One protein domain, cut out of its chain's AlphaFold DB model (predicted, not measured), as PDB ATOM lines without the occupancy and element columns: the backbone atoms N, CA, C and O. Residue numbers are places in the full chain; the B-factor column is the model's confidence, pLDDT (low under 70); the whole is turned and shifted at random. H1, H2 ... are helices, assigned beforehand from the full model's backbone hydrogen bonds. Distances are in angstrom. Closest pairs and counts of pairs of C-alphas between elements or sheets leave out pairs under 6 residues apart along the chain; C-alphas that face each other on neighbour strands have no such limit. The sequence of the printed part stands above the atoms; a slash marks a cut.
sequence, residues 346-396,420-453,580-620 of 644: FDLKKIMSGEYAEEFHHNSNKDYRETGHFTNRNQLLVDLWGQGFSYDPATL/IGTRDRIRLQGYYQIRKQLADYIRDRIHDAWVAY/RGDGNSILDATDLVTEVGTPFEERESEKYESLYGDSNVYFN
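This is residues 346 to 396, 420 to 453 and 580 to 620 of the 644 residues of an uncharacterized protein of Desulfitobacterium chlororespirans DSM 11544 (UniProt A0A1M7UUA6). One long helix, H4, is the spine of the domain; H3 and H5 pack on it, with H1, H2, H6 and loops around. The printed part, 126 residues with H1 to H6 in order and no named strand, is all helix in class, compact with a radius of gyration of the C-alphas of 15.3 A, and spans 45 by 28 by 24 A.

H4, residues 423 to 452, runs 43.6 A from C-alpha 423 at (13.921, 40.378, 118.873) to C-alpha 452 at (13.616, 22.713, 79.047). The others are H1, 348 to 353, H2, 356 to 360, H3, 379 to 385, H5, 592 to 595, and H6, 602 to 612.

H4 touches H5 with residues 435 to 439 alone; the closest C-alphas, Ala 439 and Val 593, are 4.7 A apart. It touches H3 with 442 to 446 alone, at a steep tilt of 50 degrees; C-alphas 385 and 442 are closest, 5.5 A. H6 is near H4. O i to N i+4 pairs are within hydrogen-bond range throughout H1 to H4, and 6 of 7 in H6.

Gaps across the cuts are 15.0 A, C-alphas 396 to 420, and 25.6 A, 453 to 580. The H2 to H3 link is long. No printed residue is under 70 in pLDDT.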
ATOM      1  N   PHE A 346       6.844  37.878 108.502       95.00
ATOM      2  CA  PHE A 346       7.244  38.637 107.323       95.00
ATOM      3  C   PHE A 346       6.105  38.681 106.310       95.00
ATOM      4  O   PHE A 346       5.365  37.714 106.139       95.00
ATOM      5  N   ASP A 347       5.979  39.811 105.621       95.06
ATOM      6  CA  ASP A 347       5.106  39.925 104.459       95.06
ATOM      7  C   ASP A 347       5.847  39.406 103.222       95.06
ATOM      8  O   ASP A 347       6.877  39.955 102.818       95.06
ATOM      9  N   LEU A 348       5.298  38.364 102.592       95.06
ATOM     10  CA  LEU A 348       5.841  37.794 101.364       95.06
ATOM     11  C   LEU A 348       6.027  38.856 100.273       95.06
ATOM     12  O   LEU A 348       7.046  38.849  99.596       95.06
ATOM     13  N   LYS A 349       5.107  39.818 100.122       94.75
ATOM     14  CA  LYS A 349       5.248  40.868  99.099       94.75
ATOM     15  C   LYS A 349       6.498  41.712  99.320       94.75
ATOM     16  O   LYS A 349       7.182  42.029  98.354       94.75
ATOM     17  N   LYS A 350       6.808  42.019 100.580       95.19
ATOM     18  CA  LYS A 350       7.993  42.792 100.974       95.19
ATOM     19  C   LYS A 350       9.288  41.997 100.838       95.19
ATOM     20  O   LYS A 350      10.327  42.566 100.521       95.19
ATOM     21  N   ILE A 351       9.231  40.680 101.045       94.19
ATOM     22  CA  ILE A 351      10.347  39.771 100.744       94.19
ATOM     23  C   ILE A 351      10.631  39.772  99.239       94.19
ATOM     24  O   ILE A 351      11.788  39.897  98.835       94.19
ATOM     25  N   MET A 352       9.579  39.647  98.423       94.81
ATOM     26  CA  MET A 352       9.696  39.577  96.968       94.81
ATOM     27  C   MET A 352      10.141  40.903  96.352       94.81
ATOM     28  O   MET A 352      10.895  40.873  95.390       94.81
ATOM     29  N   SER A 353       9.723  42.051  96.895       93.38
ATOM     30  CA  SER A 353      10.189  43.374  96.447       93.38
ATOM     31  C   SER A 353      11.554  43.775  97.017       93.38
ATOM     32  O   SER A 353      12.121  44.780  96.591       93.38
ATOM     33  N   GLY A 354      12.053  43.031  98.010       90.88
ATOM     34  CA  GLY A 354      13.279  43.333  98.742       90.88
ATOM     35  C   GLY A 354      13.195  44.556  99.660       90.88
ATOM     36  O   GLY A 354      14.230  45.056 100.088       90.88
ATOM     37  N   GLU A 355      11.991  45.018 100.014       93.38
ATOM     38  CA  GLU A 355      11.772  46.153 100.929       93.38
ATOM     39  C   GLU A 355      12.446  45.933 102.297       93.38
ATOM     40  O   GLU A 355      13.006  46.859 102.880       93.38
ATOM     41  N   TYR A 356      12.479  44.688 102.786       94.12
ATOM     42  CA  TYR A 356      13.161  44.345 104.039       94.12
ATOM     43  C   TYR A 356      14.689  44.483 103.982       94.12
ATOM     44  O   TYR A 356      15.329  44.501 105.032       94.12
ATOM     45  N   ALA A 357      15.301  44.598 102.798       92.25
ATOM     46  CA  ALA A 357      16.749  44.759 102.697       92.25
ATOM     47  C   ALA A 357      17.227  46.012 103.445       92.25
ATOM     48  O   ALA A 357      18.192  45.922 104.193       92.25
ATOM     49  N   GLU A 358      16.516  47.140 103.341       89.06
ATOM     50  CA  GLU A 358      16.862  48.373 104.066       89.06
ATOM     51  C   GLU A 358      16.717  48.233 105.592       89.06
ATOM     52  O   GLU A 358      17.474  48.839 106.358       89.06
ATOM     53  N   GLU A 359      15.768  47.411 106.055       89.56
ATOM     54  CA  GLU A 359      15.569  47.138 107.483       89.56
ATOM     55  C   GLU A 359      16.789  46.426 108.082       89.56
ATOM     56  O   GLU A 359      17.239  46.800 109.167       89.56
ATOM     57  N   PHE A 360      17.361  45.458 107.366       92.12
ATOM     58  CA  PHE A 360      18.441  44.607 107.874       92.12
ATOM     59  C   PHE A 360      19.833  44.971 107.351       92.12
ATOM     60  O   PHE A 360      20.819  44.403 107.821       92.12
ATOM     61  N   HIS A 361      19.950  45.906 106.405       91.56
ATOM     62  CA  HIS A 361      21.246  46.336 105.892       91.56
ATOM     63  C   HIS A 361      22.076  47.031 106.974       91.56
ATOM     64  O   HIS A 361      21.574  47.858 107.743       91.56
ATOM     65  N   HIS A 362      23.369  46.717 106.989       87.44
ATOM     66  CA  HIS A 362      24.337  47.337 107.874       87.44
ATOM     67  C   HIS A 362      24.324  48.865 107.749       87.44
ATOM     68  O   HIS A 362      24.409  49.425 106.656       87.44
ATOM     69  N   ASN A 363      24.255  49.552 108.889       81.38
ATOM     70  CA  ASN A 363      24.435  50.996 108.967       81.38
ATOM     71  C   ASN A 363      25.121  51.384 110.286       81.38
ATOM     72  O   ASN A 363      25.098  50.628 111.253       81.38
ATOM     73  N   SER A 364      25.712  52.582 110.343       76.12
ATOM     74  CA  SER A 364      26.492  53.051 111.501       76.12
ATOM     75  C   SER A 364      25.687  53.236 112.793       76.12
ATOM     76  O   SER A 364      26.280  53.446 113.846       76.12
ATOM     77  N   ASN A 365      24.355  53.222 112.712       79.19
ATOM     78  CA  ASN A 365      23.459  53.559 113.819       79.19
ATOM     79  C   ASN A 365      22.803  52.322 114.453       79.19
ATOM     80  O   ASN A 365      22.060  52.469 115.421       79.19
ATOM     81  N   LYS A 366      23.037  51.127 113.902       77.94
ATOM     82  CA  LYS A 366      22.482  49.858 114.381       77.94
ATOM     83  C   LYS A 366      23.589  48.982 114.955       77.94
ATOM     84  O   LYS A 366      24.747  49.093 114.551       77.94
ATOM     85  N   ASP A 367      23.230  48.099 115.886       81.19
ATOM     86  CA  ASP A 367      24.153  47.059 116.336       81.19
ATOM     87  C   ASP A 367      24.524  46.196 115.126       81.19
ATOM     88  O   ASP A 367      23.657  45.658 114.436       81.19
ATOM     89  N   TYR A 368      25.825  46.067 114.863       79.44
ATOM     90  CA  TYR A 368      26.330  45.264 113.757       79.44
ATOM     91  C   TYR A 368      25.812  43.816 113.817       79.44
ATOM     92  O   TYR A 368      25.609  43.203 112.775       79.44
ATOM     93  N   ARG A 369      25.520  43.304 115.023       79.81
ATOM     94  CA  ARG A 369      24.974  41.959 115.278       79.81
ATOM     95  C   ARG A 369      23.485  41.812 114.975       79.81
ATOM     96  O   ARG A 369      22.982  40.693 114.990       79.81
ATOM     97  N   GLU A 370      22.786  42.918 114.749       88.00
ATOM     98  CA  GLU A 370      21.368  42.977 114.370       88.00
ATOM     99  C   GLU A 370      21.203  43.379 112.896       88.00
ATOM    100  O   GLU A 370      20.093  43.618 112.422       88.00
ATOM    101  N   THR A 371      22.310  43.423 112.150       90.94
ATOM    102  CA  THR A 371      22.345  43.765 110.726       90.94
ATOM    103  C   THR A 371      23.143  42.747 109.915       90.94
ATOM    104  O   THR A 371      23.845  41.901 110.460       90.94
ATOM    105  N   GLY A 372      23.051  42.847 108.593       91.62
ATOM    106  CA  GLY A 372      23.894  42.117 107.655       91.62
ATOM    107  C   GLY A 372      24.021  42.845 106.319       91.62
ATOM    108  O   GLY A 372      23.692  44.025 106.189       91.62
ATOM    109  N   HIS A 373      24.489  42.141 105.296       92.75
ATOM    110  CA  HIS A 373      24.688  42.694 103.961       92.75
ATOM    111  C   HIS A 373      23.543  42.303 103.025       92.75
ATOM    112  O   HIS A 373      23.616  41.319 102.288       92.75
ATOM    113  N   PHE A 374      22.487  43.119 103.044       92.50
ATOM    114  CA  PHE A 374      21.316  42.978 102.173       92.50
ATOM    115  C   PHE A 374      21.169  44.217 101.289       92.50
ATOM    116  O   PHE A 374      20.818  45.279 101.787       92.50
ATOM    117  N   THR A 375      21.489  44.120  99.999       88.75
ATOM    118  CA  THR A 375      21.494  45.280  99.077       88.75
ATOM    119  C   THR A 375      20.411  45.225  98.008       88.75
ATOM    120  O   THR A 375      20.251  46.177  97.250       88.75
ATOM    121  N   ASN A 376      19.692  44.105  97.916       89.00
ATOM    122  CA  ASN A 376      18.682  43.835  96.897       89.00
ATOM    123  C   ASN A 376      19.137  44.082  95.438       89.00
ATOM    124  O   ASN A 376      18.327  44.340  94.550       89.00
ATOM    125  N   ARG A 377      20.444  43.990  95.154       88.00
ATOM    126  CA  ARG A 377      21.006  44.281  93.821       88.00
ATOM    127  C   ARG A 377      20.550  43.324  92.718       88.00
ATOM    128  O   ARG A 377      20.659  43.666  91.547       88.00
ATOM    129  N   ASN A 378      20.039  42.150  93.082       91.25
ATOM    130  CA  ASN A 378      19.654  41.098  92.145       91.25
ATOM    131  C   ASN A 378      18.131  40.914  92.019       91.25
ATOM    132  O   ASN A 378      17.635  39.811  91.788       91.25
ATOM    133  N   GLN A 379      17.372  42.005  92.179       94.50
ATOM    134  CA  GLN A 379      15.911  41.998  92.058       94.50
ATOM    135  C   GLN A 379      15.435  41.452  90.700       94.50
ATOM    136  O   GLN A 379      14.419  40.769  90.639       94.50
ATOM    137  N   LEU A 380      16.212  41.658  89.628       95.12
ATOM    138  CA  LEU A 380      15.912  41.130  88.293       95.12
ATOM    139  C   LEU A 380      15.647  39.615  88.303       95.12
ATOM    140  O   LEU A 380      14.690  39.156  87.680       95.12
ATOM    141  N   LEU A 381      16.478  38.825  88.990       95.62
ATOM    142  CA  LEU A 381      16.300  37.372  89.023       95.62
ATOM    143  C   LEU A 381      15.116  36.955  89.902       95.62
ATOM    144  O   LEU A 381      14.438  35.981  89.574       95.62
ATOM    145  N   VAL A 382      14.794  37.728  90.942       96.69
ATOM    146  CA  VAL A 382      13.565  37.539  91.727       96.69
ATOM    147  C   VAL A 382      12.328  37.799  90.865       96.69
ATOM    148  O   VAL A 382      11.416  36.977  90.849       96.69
ATOM    149  N   ASP A 383      12.316  38.882  90.088       96.62
ATOM    150  CA  ASP A 383      11.190  39.238  89.219       96.62
ATOM    151  C   ASP A 383      10.975  38.201  88.105       96.62
ATOM    152  O   ASP A 383       9.842  37.876  87.746       96.62
ATOM    153  N   LEU A 384      12.064  37.647  87.563       96.44
ATOM    154  CA  LEU A 384      12.006  36.645  86.500       96.44
ATOM    155  C   LEU A 384      11.576  35.262  87.004       96.44
ATOM    156  O   LEU A 384      10.854  34.556  86.289       96.44
ATOM    157  N   TRP A 385      12.039  34.847  88.183       97.62
ATOM    158  CA  TRP A 385      11.997  33.439  88.603       97.62
ATOM    159  C   TRP A 385      11.327  33.191  89.951       97.62
ATOM    160  O   TRP A 385      10.974  32.054  90.241       97.62
ATOM    161  N   GLY A 386      11.094  34.229  90.749       96.38
ATOM    162  CA  GLY A 386      10.501  34.127  92.080       96.38
ATOM    163  C   GLY A 386       8.982  33.927  92.090       96.38
ATOM    164  O   GLY A 386       8.398  33.688  93.147       96.38
ATOM    165  N   GLN A 387       8.306  34.016  90.939       95.25
ATOM    166  CA  GLN A 387       6.862  33.791  90.864       95.25
ATOM    167  C   GLN A 387       6.496  32.387  91.362       95.25
ATOM    168  O   GLN A 387       6.942  31.390  90.799       95.25
ATOM    169  N   GLY A 388       5.602  32.325  92.352       95.00
ATOM    170  CA  GLY A 388       5.164  31.072  92.971       95.00
ATOM    171  C   GLY A 388       5.971  30.678  94.208       95.00
ATOM    172  O   GLY A 388       5.643  29.666  94.819       95.00
ATOM    173  N   PHE A 389       6.977  31.469  94.601       97.12
ATOM    174  CA  PHE A 389       7.674  31.272  95.865       97.12
ATOM    175  C   PHE A 389       6.719  31.451  97.050       97.12
ATOM    176  O   PHE A 389       5.967  32.425  97.144       97.12
ATOM    177  N   SER A 390       6.796  30.511  97.977       94.44
ATOM    178  CA  SER A 390       6.174  30.562  99.292       94.44
ATOM    179  C   SER A 390       7.126  29.898 100.272       94.44
ATOM    180  O   SER A 390       7.820  28.954  99.897       94.44
ATOM    181  N   TYR A 391       7.116  30.342 101.519       92.25
ATOM    182  CA  TYR A 391       7.886  29.721 102.589       92.25
ATOM    183  C   TYR A 391       6.944  29.292 103.710       92.25
ATOM    184  O   TYR A 391       5.856  29.856 103.862       92.25
ATOM    185  N   ASP A 392       7.367  28.307 104.496       88.25
ATOM    186  CA  ASP A 392       6.680  27.927 105.726       88.25
ATOM    187  C   ASP A 392       7.294  28.696 106.910       88.25
ATOM    188  O   ASP A 392       8.459  28.450 107.246       88.25
ATOM    189  N   PRO A 393       6.547  29.607 107.566       84.88
ATOM    190  CA  PRO A 393       7.023  30.316 108.750       84.88
ATOM    191  C   PRO A 393       7.515  29.391 109.868       84.88
ATOM    192  O   PRO A 393       8.412  29.783 110.613       84.88
ATOM    193  N   ALA A 394       6.963  28.175 109.985       79.00
ATOM    194  CA  ALA A 394       7.377  27.215 111.005       79.00
ATOM    195  C   ALA A 394       8.830  26.754 110.810       79.00
ATOM    196  O   ALA A 394       9.515  26.513 111.799       79.00
ATOM    197  N   THR A 395       9.309  26.715 109.561       85.44
ATOM    198  CA  THR A 395      10.657  26.234 109.206       85.44
ATOM    199  C   THR A 395      11.766  27.260 109.418       85.44
ATOM    200  O   THR A 395      12.929  26.889 109.555       85.44
ATOM    201  N   LEU A 396      11.438  28.556 109.468       90.31
ATOM    202  CA  LEU A 396      12.439  29.634 109.464       90.31
ATOM    203  C   LEU A 396      13.346  29.645 110.689       90.31
ATOM    204  O   LEU A 396      14.484  30.109 110.631       90.31
ATOM    205  N   ILE A 420      21.172  32.831 120.385       94.62
ATOM    206  CA  ILE A 420      20.608  33.814 121.321       94.62
ATOM    207  C   ILE A 420      20.727  35.235 120.772       94.62
ATOM    208  O   ILE A 420      21.811  35.695 120.383       94.62
ATOM    209  N   GLY A 421      19.620  35.972 120.821       94.50
ATOM    210  CA  GLY A 421      19.541  37.330 120.296       94.50
ATOM    211  C   GLY A 421      18.393  38.153 120.856       94.50
ATOM    212  O   GLY A 421      17.497  37.636 121.509       94.50
ATOM    213  N   THR A 422      18.425  39.461 120.607       94.19
ATOM    214  CA  THR A 422      17.242  40.320 120.772       94.19
ATOM    215  C   THR A 422      16.159  39.924 119.771       94.19
ATOM    216  O   THR A 422      16.408  39.143 118.851       94.19
ATOM    217  N   ARG A 423      14.968  40.521 119.893       93.56
ATOM    218  CA  ARG A 423      13.921  40.378 118.873       93.56
ATOM    219  C   ARG A 423      14.453  40.658 117.466       93.56
ATOM    220  O   ARG A 423      14.213  39.858 116.568       93.56
ATOM    221  N   ASP A 424      15.181  41.756 117.286       92.38
ATOM    222  CA  ASP A 424      15.630  42.194 115.964       92.38
ATOM    223  C   ASP A 424      16.684  41.243 115.389       92.38
ATOM    224  O   ASP A 424      16.645  40.919 114.204       92.38
ATOM    225  N   ARG A 425      17.541  40.671 116.242       92.69
ATOM    226  CA  ARG A 425      18.502  39.642 115.833       92.69
ATOM    227  C   ARG A 425      17.853  38.311 115.457       92.69
ATOM    228  O   ARG A 425      18.238  37.703 114.462       92.69
ATOM    229  N   ILE A 426      16.869  37.845 116.230       94.38
ATOM    230  CA  ILE A 426      16.106  36.644 115.858       94.38
ATOM    231  C   ILE A 426      15.356  36.905 114.548       94.38
ATOM    232  O   ILE A 426      15.357  36.064 113.654       94.38
ATOM    233  N   ARG A 427      14.778  38.097 114.375       94.06
ATOM    234  CA  ARG A 427      14.118  38.475 113.125       94.06
ATOM    235  C   ARG A 427      15.096  38.472 111.945       94.06
ATOM    236  O   ARG A 427      14.790  37.843 110.938       94.06
ATOM    237  N   LEU A 428      16.289  39.052 112.088       94.25
ATOM    238  CA  LEU A 428      17.355  38.993 111.081       94.25
ATOM    239  C   LEU A 428      17.670  37.550 110.656       94.25
ATOM    240  O   LEU A 428      17.746  37.278 109.459       94.25
ATOM    241  N   GLN A 429      17.809  36.622 111.612       93.75
ATOM    242  CA  GLN A 429      18.031  35.202 111.313       93.75
ATOM    243  C   GLN A 429      16.909  34.637 110.428       93.75
ATOM    244  O   GLN A 429      17.193  33.961 109.442       93.75
ATOM    245  N   GLY A 430      15.648  34.950 110.735       94.69
ATOM    246  CA  GLY A 430      14.508  34.528 109.915       94.69
ATOM    247  C   GLY A 430      14.546  35.116 108.505       94.69
ATOM    248  O   GLY A 430      14.358  34.389 107.532       94.69
ATOM    249  N   TYR A 431      14.863  36.407 108.371       95.25
ATOM    250  CA  TYR A 431      15.001  37.049 107.061       95.25
ATOM    251  C   TYR A 431      16.127  36.414 106.233       95.25
ATOM    252  O   TYR A 431      15.930  36.096 105.059       95.25
ATOM    253  N   TYR A 432      17.279  36.157 106.856       93.69
ATOM    254  CA  TYR A 432      18.399  35.454 106.236       93.69
ATOM    255  C   TYR A 432      17.990  34.061 105.724       93.69
ATOM    256  O   TYR A 432      18.275  33.733 104.569       93.69
ATOM    257  N   GLN A 433      17.247  33.275 106.516       93.94
ATOM    258  CA  GLN A 433      16.744  31.966 106.077       93.94
ATOM    259  C   GLN A 433      15.740  32.069 104.923       93.94
ATOM    260  O   GLN A 433      15.841  31.306 103.965       93.94
ATOM    261  N   ILE A 434      14.813  33.031 104.952       95.44
ATOM    262  CA  ILE A 434      13.863  33.233 103.845       95.44
ATOM    263  C   ILE A 434      14.605  33.568 102.550       95.44
ATOM    264  O   ILE A 434      14.281  33.030 101.493       95.44
ATOM    265  N   ARG A 435      15.613  34.446 102.612       94.62
ATOM    266  CA  ARG A 435      16.414  34.816 101.436       94.62
ATOM    267  C   ARG A 435      17.233  33.640 100.912       94.62
ATOM    268  O   ARG A 435      17.350  33.496  99.699       94.62
ATOM    269  N   LYS A 436      17.720  32.758 101.791       93.75
ATOM    270  CA  LYS A 436      18.327  31.481 101.394       93.75
ATOM    271  C   LYS A 436      17.337  30.591 100.639       93.75
ATOM    272  O   LYS A 436      17.625  30.195  99.516       93.75
ATOM    273  N   GLN A 437      16.154  30.354 101.209       95.50
ATOM    274  CA  GLN A 437      15.106  29.548 100.574       95.50
ATOM    275  C   GLN A 437      14.670  30.130  99.221       95.50
ATOM    276  O   GLN A 437      14.479  29.387  98.263       95.50
ATOM    277  N   LEU A 438      14.551  31.459  99.112       96.56
ATOM    278  CA  LEU A 438      14.238  32.136  97.853       96.56
ATOM    279  C   LEU A 438      15.356  31.963  96.816       96.56
ATOM    280  O   LEU A 438      15.068  31.739  95.643       96.56
ATOM    281  N   ALA A 439      16.621  32.059  97.230       95.31
ATOM    282  CA  ALA A 439      17.757  31.853  96.340       95.31
ATOM    283  C   ALA A 439      17.786  30.424  95.778       95.31
ATOM    284  O   ALA A 439      17.964  30.248  94.573       95.31
ATOM    285  N   ASP A 440      17.568  29.424  96.633       95.19
ATOM    286  CA  ASP A 440      17.522  28.013  96.236       95.19
ATOM    287  C   ASP A 440      16.326  27.745  95.309       95.19
ATOM    288  O   ASP A 440      16.502  27.193  94.224       95.19
ATOM    289  N   TYR A 441      15.143  28.276  95.645       96.94
ATOM    290  CA  TYR A 441      13.966  28.219  94.773       96.94
ATOM    291  C   TYR A 441      14.246  28.808  93.385       96.94
ATOM    292  O   TYR A 441      13.935  28.189  92.371       96.94
ATOM    293  N   ILE A 442      14.850  29.999  93.310       97.00
ATOM    294  CA  ILE A 442      15.176  30.632  92.027       97.00
ATOM    295  C   ILE A 442      16.156  29.764  91.225       97.00
ATOM    296  O   ILE A 442      15.960  29.614  90.017       97.00
ATOM    297  N   ARG A 443      17.177  29.175  91.864       95.81
ATOM    298  CA  ARG A 443      18.135  28.285  91.185       95.81
ATOM    299  C   ARG A 443      17.446  27.074  90.569       95.81
ATOM    300  O   ARG A 443      17.676  26.813  89.391       95.81
ATOM    301  N   ASP A 444      16.543  26.427  91.303       95.94
ATOM    302  CA  ASP A 444      15.772  25.288  90.793       95.94
ATOM    303  C   ASP A 444      14.921  25.686  89.577       95.94
ATOM    304  O   ASP A 444      14.906  24.999  88.555       95.94
ATOM    305  N   ARG A 445      14.273  26.858  89.620       97.44
ATOM    306  CA  ARG A 445      13.473  27.363  88.489       97.44
ATOM    307  C   ARG A 445      14.323  27.708  87.264       97.44
ATOM    308  O   ARG A 445      13.872  27.492  86.136       97.44
ATOM    309  N   ILE A 446      15.524  28.249  87.468       96.25
ATOM    310  CA  ILE A 446      16.485  28.509  86.387       96.25
ATOM    311  C   ILE A 446      16.973  27.182  85.794       96.25
ATOM    312  O   ILE A 446      17.033  27.067  84.567       96.25
ATOM    313  N   HIS A 447      17.274  26.184  86.631       95.56
ATOM    314  CA  HIS A 447      17.698  24.852  86.195       95.56
ATOM    315  C   HIS A 447      16.623  24.174  85.342       95.56
ATOM    316  O   HIS A 447      16.906  23.820  84.195       95.56
ATOM    317  N   ASP A 448      15.379  24.114  85.822       95.88
ATOM    318  CA  ASP A 448      14.238  23.569  85.075       95.88
ATOM    319  C   ASP A 448      14.108  24.219  83.688       95.88
ATOM    320  O   ASP A 448      13.933  23.547  82.666       95.88
ATOM    321  N   ALA A 449      14.218  25.550  83.637       96.62
ATOM    322  CA  ALA A 449      14.117  26.299  82.394       96.62
ATOM    323  C   ALA A 449      15.316  26.075  81.464       96.62
ATOM    324  O   ALA A 449      15.141  26.012  80.247       96.62
ATOM    325  N   TRP A 450      16.522  25.934  82.012       95.88
ATOM    326  CA  TRP A 450      17.727  25.598  81.258       95.88
ATOM    327  C   TRP A 450      17.629  24.203  80.636       95.88
ATOM    328  O   TRP A 450      17.913  24.043  79.446       95.88
ATOM    329  N   VAL A 451      17.152  23.210  81.393       95.25
ATOM    330  CA  VAL A 451      16.888  21.859  80.882       95.25
ATOM    331  C   VAL A 451      15.830  21.905  79.779       95.25
ATOM    332  O   VAL A 451      16.064  21.377  78.690       95.25
ATOM    333  N   ALA A 452      14.706  22.589  80.015       97.00
ATOM    334  CA  ALA A 452      13.616  22.713  79.047       97.00
ATOM    335  C   ALA A 452      14.028  23.440  77.754       97.00
ATOM    336  O   ALA A 452      13.508  23.131  76.683       97.00
ATOM    337  N   TYR A 453      14.981  24.375  77.832       96.62
ATOM    338  CA  TYR A 453      15.515  25.085  76.667       96.62
ATOM    339  C   TYR A 453      16.450  24.217  75.800       96.62
ATOM    340  O   TYR A 453      16.766  24.593  74.674       96.62
ATOM    341  N   ARG A 580      28.157  38.452  92.616       82.06
ATOM    342  CA  ARG A 580      28.971  38.468  93.838       82.06
ATOM    343  C   ARG A 580      28.137  39.009  94.985       82.06
ATOM    344  O   ARG A 580      27.571  40.090  94.863       82.06
ATOM    345  N   GLY A 581      28.126  38.264  96.085       80.75
ATOM    346  CA  GLY A 581      27.527  38.703  97.334       80.75
ATOM    347  C   GLY A 581      28.271  39.902  97.909       80.75
ATOM    348  O   GLY A 581      29.478  40.066  97.701       80.75
ATOM    349  N   ASP A 582      27.535  40.742  98.627       84.06
ATOM    350  CA  ASP A 582      28.102  41.813  99.435       84.06
ATOM    351  C   ASP A 582      28.459  41.278 100.833       84.06
ATOM    352  O   ASP A 582      27.727  40.470 101.403       84.06
ATOM    353  N   GLY A 583      29.562  41.766 101.405       84.94
ATOM    354  CA  GLY A 583      29.998  41.396 102.756       84.94
ATOM    355  C   GLY A 583      30.877  40.148 102.834       84.94
ATOM    356  O   GLY A 583      31.331  39.608 101.823       84.94
ATOM    357  N   ASN A 584      31.156  39.708 104.063       84.88
ATOM    358  CA  ASN A 584      31.912  38.490 104.331       84.88
ATOM    359  C   ASN A 584      31.002  37.467 105.010       84.88
ATOM    360  O   ASN A 584      30.753  37.564 106.206       84.88
ATOM    361  N   SER A 585      30.570  36.444 104.274       80.00
ATOM    362  CA  SER A 585      29.681  35.402 104.802       80.00
ATOM    363  C   SER A 585      30.268  34.613 105.980       80.00
ATOM    364  O   SER A 585      29.521  33.962 106.699       80.00
ATOM    365  N   ILE A 586      31.580  34.686 106.247       81.12
ATOM    366  CA  ILE A 586      32.202  34.103 107.454       81.12
ATOM    367  C   ILE A 586      31.890  34.935 108.712       81.12
ATOM    368  O   ILE A 586      31.904  34.414 109.828       81.12
ATOM    369  N   LEU A 587      31.649  36.235 108.553       81.00
ATOM    370  CA  LEU A 587      31.476  37.189 109.649       81.00
ATOM    371  C   LEU A 587      30.025  37.657 109.789       81.00
ATOM    372  O   LEU A 587      29.551  37.821 110.909       81.00
ATOM    373  N   ASP A 588      29.327  37.810 108.667       86.62
ATOM    374  CA  ASP A 588      28.068  38.539 108.576       86.62
ATOM    375  C   ASP A 588      26.986  37.702 107.886       86.62
ATOM    376  O   ASP A 588      27.277  36.843 107.050       86.62
ATOM    377  N   ALA A 589      25.719  37.987 108.190       90.12
ATOM    378  CA  ALA A 589      24.610  37.472 107.394       90.12
ATOM    379  C   ALA A 589      24.612  38.170 106.023       90.12
ATOM    380  O   ALA A 589      24.522  39.398 105.954       90.12
ATOM    381  N   THR A 590      24.718  37.408 104.934       90.94
ATOM    382  CA  THR A 590      24.761  37.937 103.560       90.94
ATOM    383  C   THR A 590      23.543  37.486 102.756       90.94
ATOM    384  O   THR A 590      22.999  36.400 102.960       90.94
ATOM    385  N   ASP A 591      23.077  38.327 101.832       92.25
ATOM    386  CA  ASP A 591      21.914  38.008 100.999       92.25
ATOM    387  C   ASP A 591      22.260  36.999  99.894       92.25
ATOM    388  O   ASP A 591      22.775  37.372  98.839       92.25
ATOM    389  N   LEU A 592      21.917  35.725 100.088       91.06
ATOM    390  CA  LEU A 592      22.190  34.671  99.103       91.06
ATOM    391  C   LEU A 592      21.479  34.871  97.758       91.06
ATOM    392  O   LEU A 592      21.933  34.317  96.756       91.06
ATOM    393  N   VAL A 593      20.421  35.689  97.697       94.12
ATOM    394  CA  VAL A 593      19.779  36.060  96.425       94.12
ATOM    395  C   VAL A 593      20.716  36.916  95.576       94.12
ATOM    396  O   VAL A 593      20.731  36.775  94.356       94.12
ATOM    397  N   THR A 594      21.551  37.764  96.188       91.38
ATOM    398  CA  THR A 594      22.521  38.592  95.445       91.38
ATOM    399  C   THR A 594      23.600  37.775  94.747       91.38
ATOM    400  O   THR A 594      24.221  38.274  93.818       91.38
ATOM    401  N   GLU A 595      23.793  36.523  95.162       90.88
ATOM    402  CA  GLU A 595      24.749  35.586  94.575       90.88
ATOM    403  C   GLU A 595      24.136  34.671  93.516       90.88
ATOM    404  O   GLU A 595      24.873  33.936  92.868       90.88
ATOM    405  N   VAL A 596      22.809  34.654  93.357       93.50
ATOM    406  CA  VAL A 596      22.168  33.829  92.328       93.50
ATOM    407  C   VAL A 596      22.533  34.377  90.957       93.50
ATOM    408  O   VAL A 596      22.386  35.568  90.709       93.50
ATOM    409  N   GLY A 597      22.973  33.504  90.063       93.50
ATOM    410  CA  GLY A 597      23.324  33.863  88.699       93.50
ATOM    411  C   GLY A 597      22.738  32.896  87.685       93.50
ATOM    412  O   GLY A 597      21.987  31.976  88.013       93.50
ATOM    413  N   THR A 598      23.082  33.121  86.424       94.00
ATOM    414  CA  THR A 598      22.709  32.216  85.334       94.00
ATOM    415  C   THR A 598      23.647  30.998  85.279       94.00
ATOM    416  O   THR A 598      24.789  31.081  85.740       94.00
ATOM    417  N   PRO A 599      23.238  29.879  84.647       92.38
ATOM    418  CA  PRO A 599      24.059  28.663  84.572       92.38
ATOM    419  C   PRO A 599      25.407  28.867  83.850       92.38
ATOM    420  O   PRO A 599      26.333  28.071  83.983       92.38
ATOM    421  N   PHE A 600      25.521  29.936  83.058       93.44
ATOM    422  CA  PHE A 600      26.684  30.230  82.218       93.44
ATOM    423  C   PHE A 600      27.784  31.009  82.950       93.44
ATOM    424  O   PHE A 600      28.777  31.388  82.333       93.44
ATOM    425  N   GLU A 601      27.615  31.272  84.243       92.00
ATOM    426  CA  GLU A 601      28.598  31.939  85.098       92.00
ATOM    427  C   GLU A 601      29.489  30.900  85.783       92.00
ATOM    428  O   GLU A 601      29.004  29.870  86.236       92.00
ATOM    429  N   GLU A 602      30.796  31.160  85.887       86.25
ATOM    430  CA  GLU A 602      31.778  30.178  86.381       86.25
ATOM    431  C   GLU A 602      31.403  29.627  87.770       86.25
ATOM    432  O   GLU A 602      31.237  28.420  87.936       86.25
ATOM    433  N   ARG A 603      31.141  30.513  88.739       85.19
ATOM    434  CA  ARG A 603      30.790  30.125  90.118       85.19
ATOM    435  C   ARG A 603      29.457  29.392  90.237       85.19
ATOM    436  O   ARG A 603      29.322  28.518  91.087       85.19
ATOM    437  N   GLU A 604      28.458  29.759  89.439       89.00
ATOM    438  CA  GLU A 604      27.175  29.049  89.457       89.00
ATOM    439  C   GLU A 604      27.302  27.699  88.744       89.00
ATOM    440  O   GLU A 604      26.761  26.712  89.226       89.00
ATOM    441  N   SER A 605      28.109  27.600  87.684       86.19
ATOM    442  CA  SER A 605      28.361  26.325  87.008       86.19
ATOM    443  C   SER A 605      29.017  25.279  87.921       86.19
ATOM    444  O   SER A 605      28.649  24.109  87.858       86.19
ATOM    445  N   GLU A 606      29.910  25.697  88.828       86.00
ATOM    446  CA  GLU A 606      30.494  24.826  89.862       86.00
ATOM    447  C   GLU A 606      29.431  24.315  90.850       86.00
ATOM    448  O   GLU A 606      29.465  23.157  91.265       86.00
ATOM    449  N   LYS A 607      28.445  25.154  91.204       87.12
ATOM    450  CA  LYS A 607      27.314  24.751  92.058       87.12
ATOM    451  C   LYS A 607      26.365  23.791  91.342       87.12
ATOM    452  O   LYS A 607      25.769  22.939  91.987       87.12
ATOM    453  N   TYR A 608      26.209  23.903  90.026       85.56
ATOM    454  CA  TYR A 608      25.323  23.011  89.271       85.56
ATOM    455  C   TYR A 608      25.841  21.570  89.249       85.56
ATOM    456  O   TYR A 608      25.046  20.631  89.315       85.56
ATOM    457  N   GLU A 609      27.161  21.386  89.223       83.50
ATOM    458  CA  GLU A 609      27.763  20.059  89.343       83.50
ATOM    459  C   GLU A 609      27.462  19.435  90.714       83.50
ATOM    460  O   GLU A 609      27.090  18.265  90.782       83.50
ATOM    461  N   SER A 610      27.547  20.212  91.801       85.06
ATOM    462  CA  SER A 610      27.286  19.702  93.153       85.06
ATOM    463  C   SER A 610      25.800  19.506  93.472       85.06
ATOM    464  O   SER A 610      25.457  18.541  94.152       85.06
ATOM    465  N   LEU A 611      24.924  20.392  92.990       87.44
ATOM    466  CA  LEU A 611      23.484  20.356  93.269       87.44
ATOM    467  C   LEU A 611      22.727  19.389  92.353       87.44
ATOM    468  O   LEU A 611      21.831  18.686  92.815       87.44
ATOM    469  N   TYR A 612      23.083  19.343  91.066       89.81
ATOM    470  CA  TYR A 612      22.303  18.639  90.039       89.81
ATOM    471  C   TYR A 612      23.098  17.558  89.290       89.81
ATOM    472  O   TYR A 612      22.516  16.793  88.522       89.81
ATOM    473  N   GLY A 613      24.419  17.466  89.491       88.00
ATOM    474  CA  GLY A 613      25.281  16.523  88.766       88.00
ATOM    475  C   GLY A 613      25.547  16.908  87.305       88.00
ATOM    476  O   GLY A 613      26.052  16.090  86.533       88.00
ATOM    477  N   ASP A 614      25.205  18.134  86.899       86.56
ATOM    478  CA  ASP A 614      25.424  18.635  85.542       86.56
ATOM    479  C   ASP A 614      26.833  19.243  85.415       86.56
ATOM    480  O   ASP A 614      27.140  20.268  86.017       86.56
ATOM    481  N   SER A 615      27.694  18.632  84.594       80.75
ATOM    482  CA  SER A 615      29.040  19.145  84.289       80.75
ATOM    483  C   SER A 615      29.066  19.954  82.983       80.75
ATOM    484  O   SER A 615      28.232  19.765  82.097       80.75
ATOM    485  N   ASN A 616      30.062  20.835  82.827       75.25
ATOM    486  CA  ASN A 616      30.271  21.669  81.628       75.25
ATOM    487  C   ASN A 616      29.105  22.620  81.285       75.25
ATOM    488  O   ASN A 616      28.819  22.872  80.113       75.25
ATOM    489  N   VAL A 617      28.436  23.164  82.303       89.06
ATOM    490  CA  VAL A 617      27.315  24.106  82.134       89.06
ATOM    491  C   VAL A 617      27.790  25.478  81.631       89.06
ATOM    492  O   VAL A 617      27.114  26.109  80.814       89.06
ATOM    493  N   TYR A 618      28.982  25.898  82.069       91.12
ATOM    494  CA  TYR A 618      29.603  27.186  81.758       91.12
ATOM    495  C   TYR A 618      29.716  27.469  80.253       91.12
ATOM    496  O   TYR A 618      30.134  26.614  79.468       91.12
ATOM    497  N   PHE A 619      29.448  28.718  79.861       91.25
ATOM    498  CA  PHE A 619      29.644  29.184  78.493       91.25
ATOM    499  C   PHE A 619      30.170  30.621  78.446       91.25
ATOM    500  O   PHE A 619      29.582  31.539  79.009       91.25
ATOM    501  N   ASN A 620      31.270  30.817  77.715       90.75
ATOM    502  CA  ASN A 620      31.830  32.138  77.455       90.75
ATOM    503  C   ASN A 620      31.206  32.741  76.186       90.75
ATOM    504  O   ASN A 620      31.481  32.273  75.080       90.75
TER     505      ASN A 620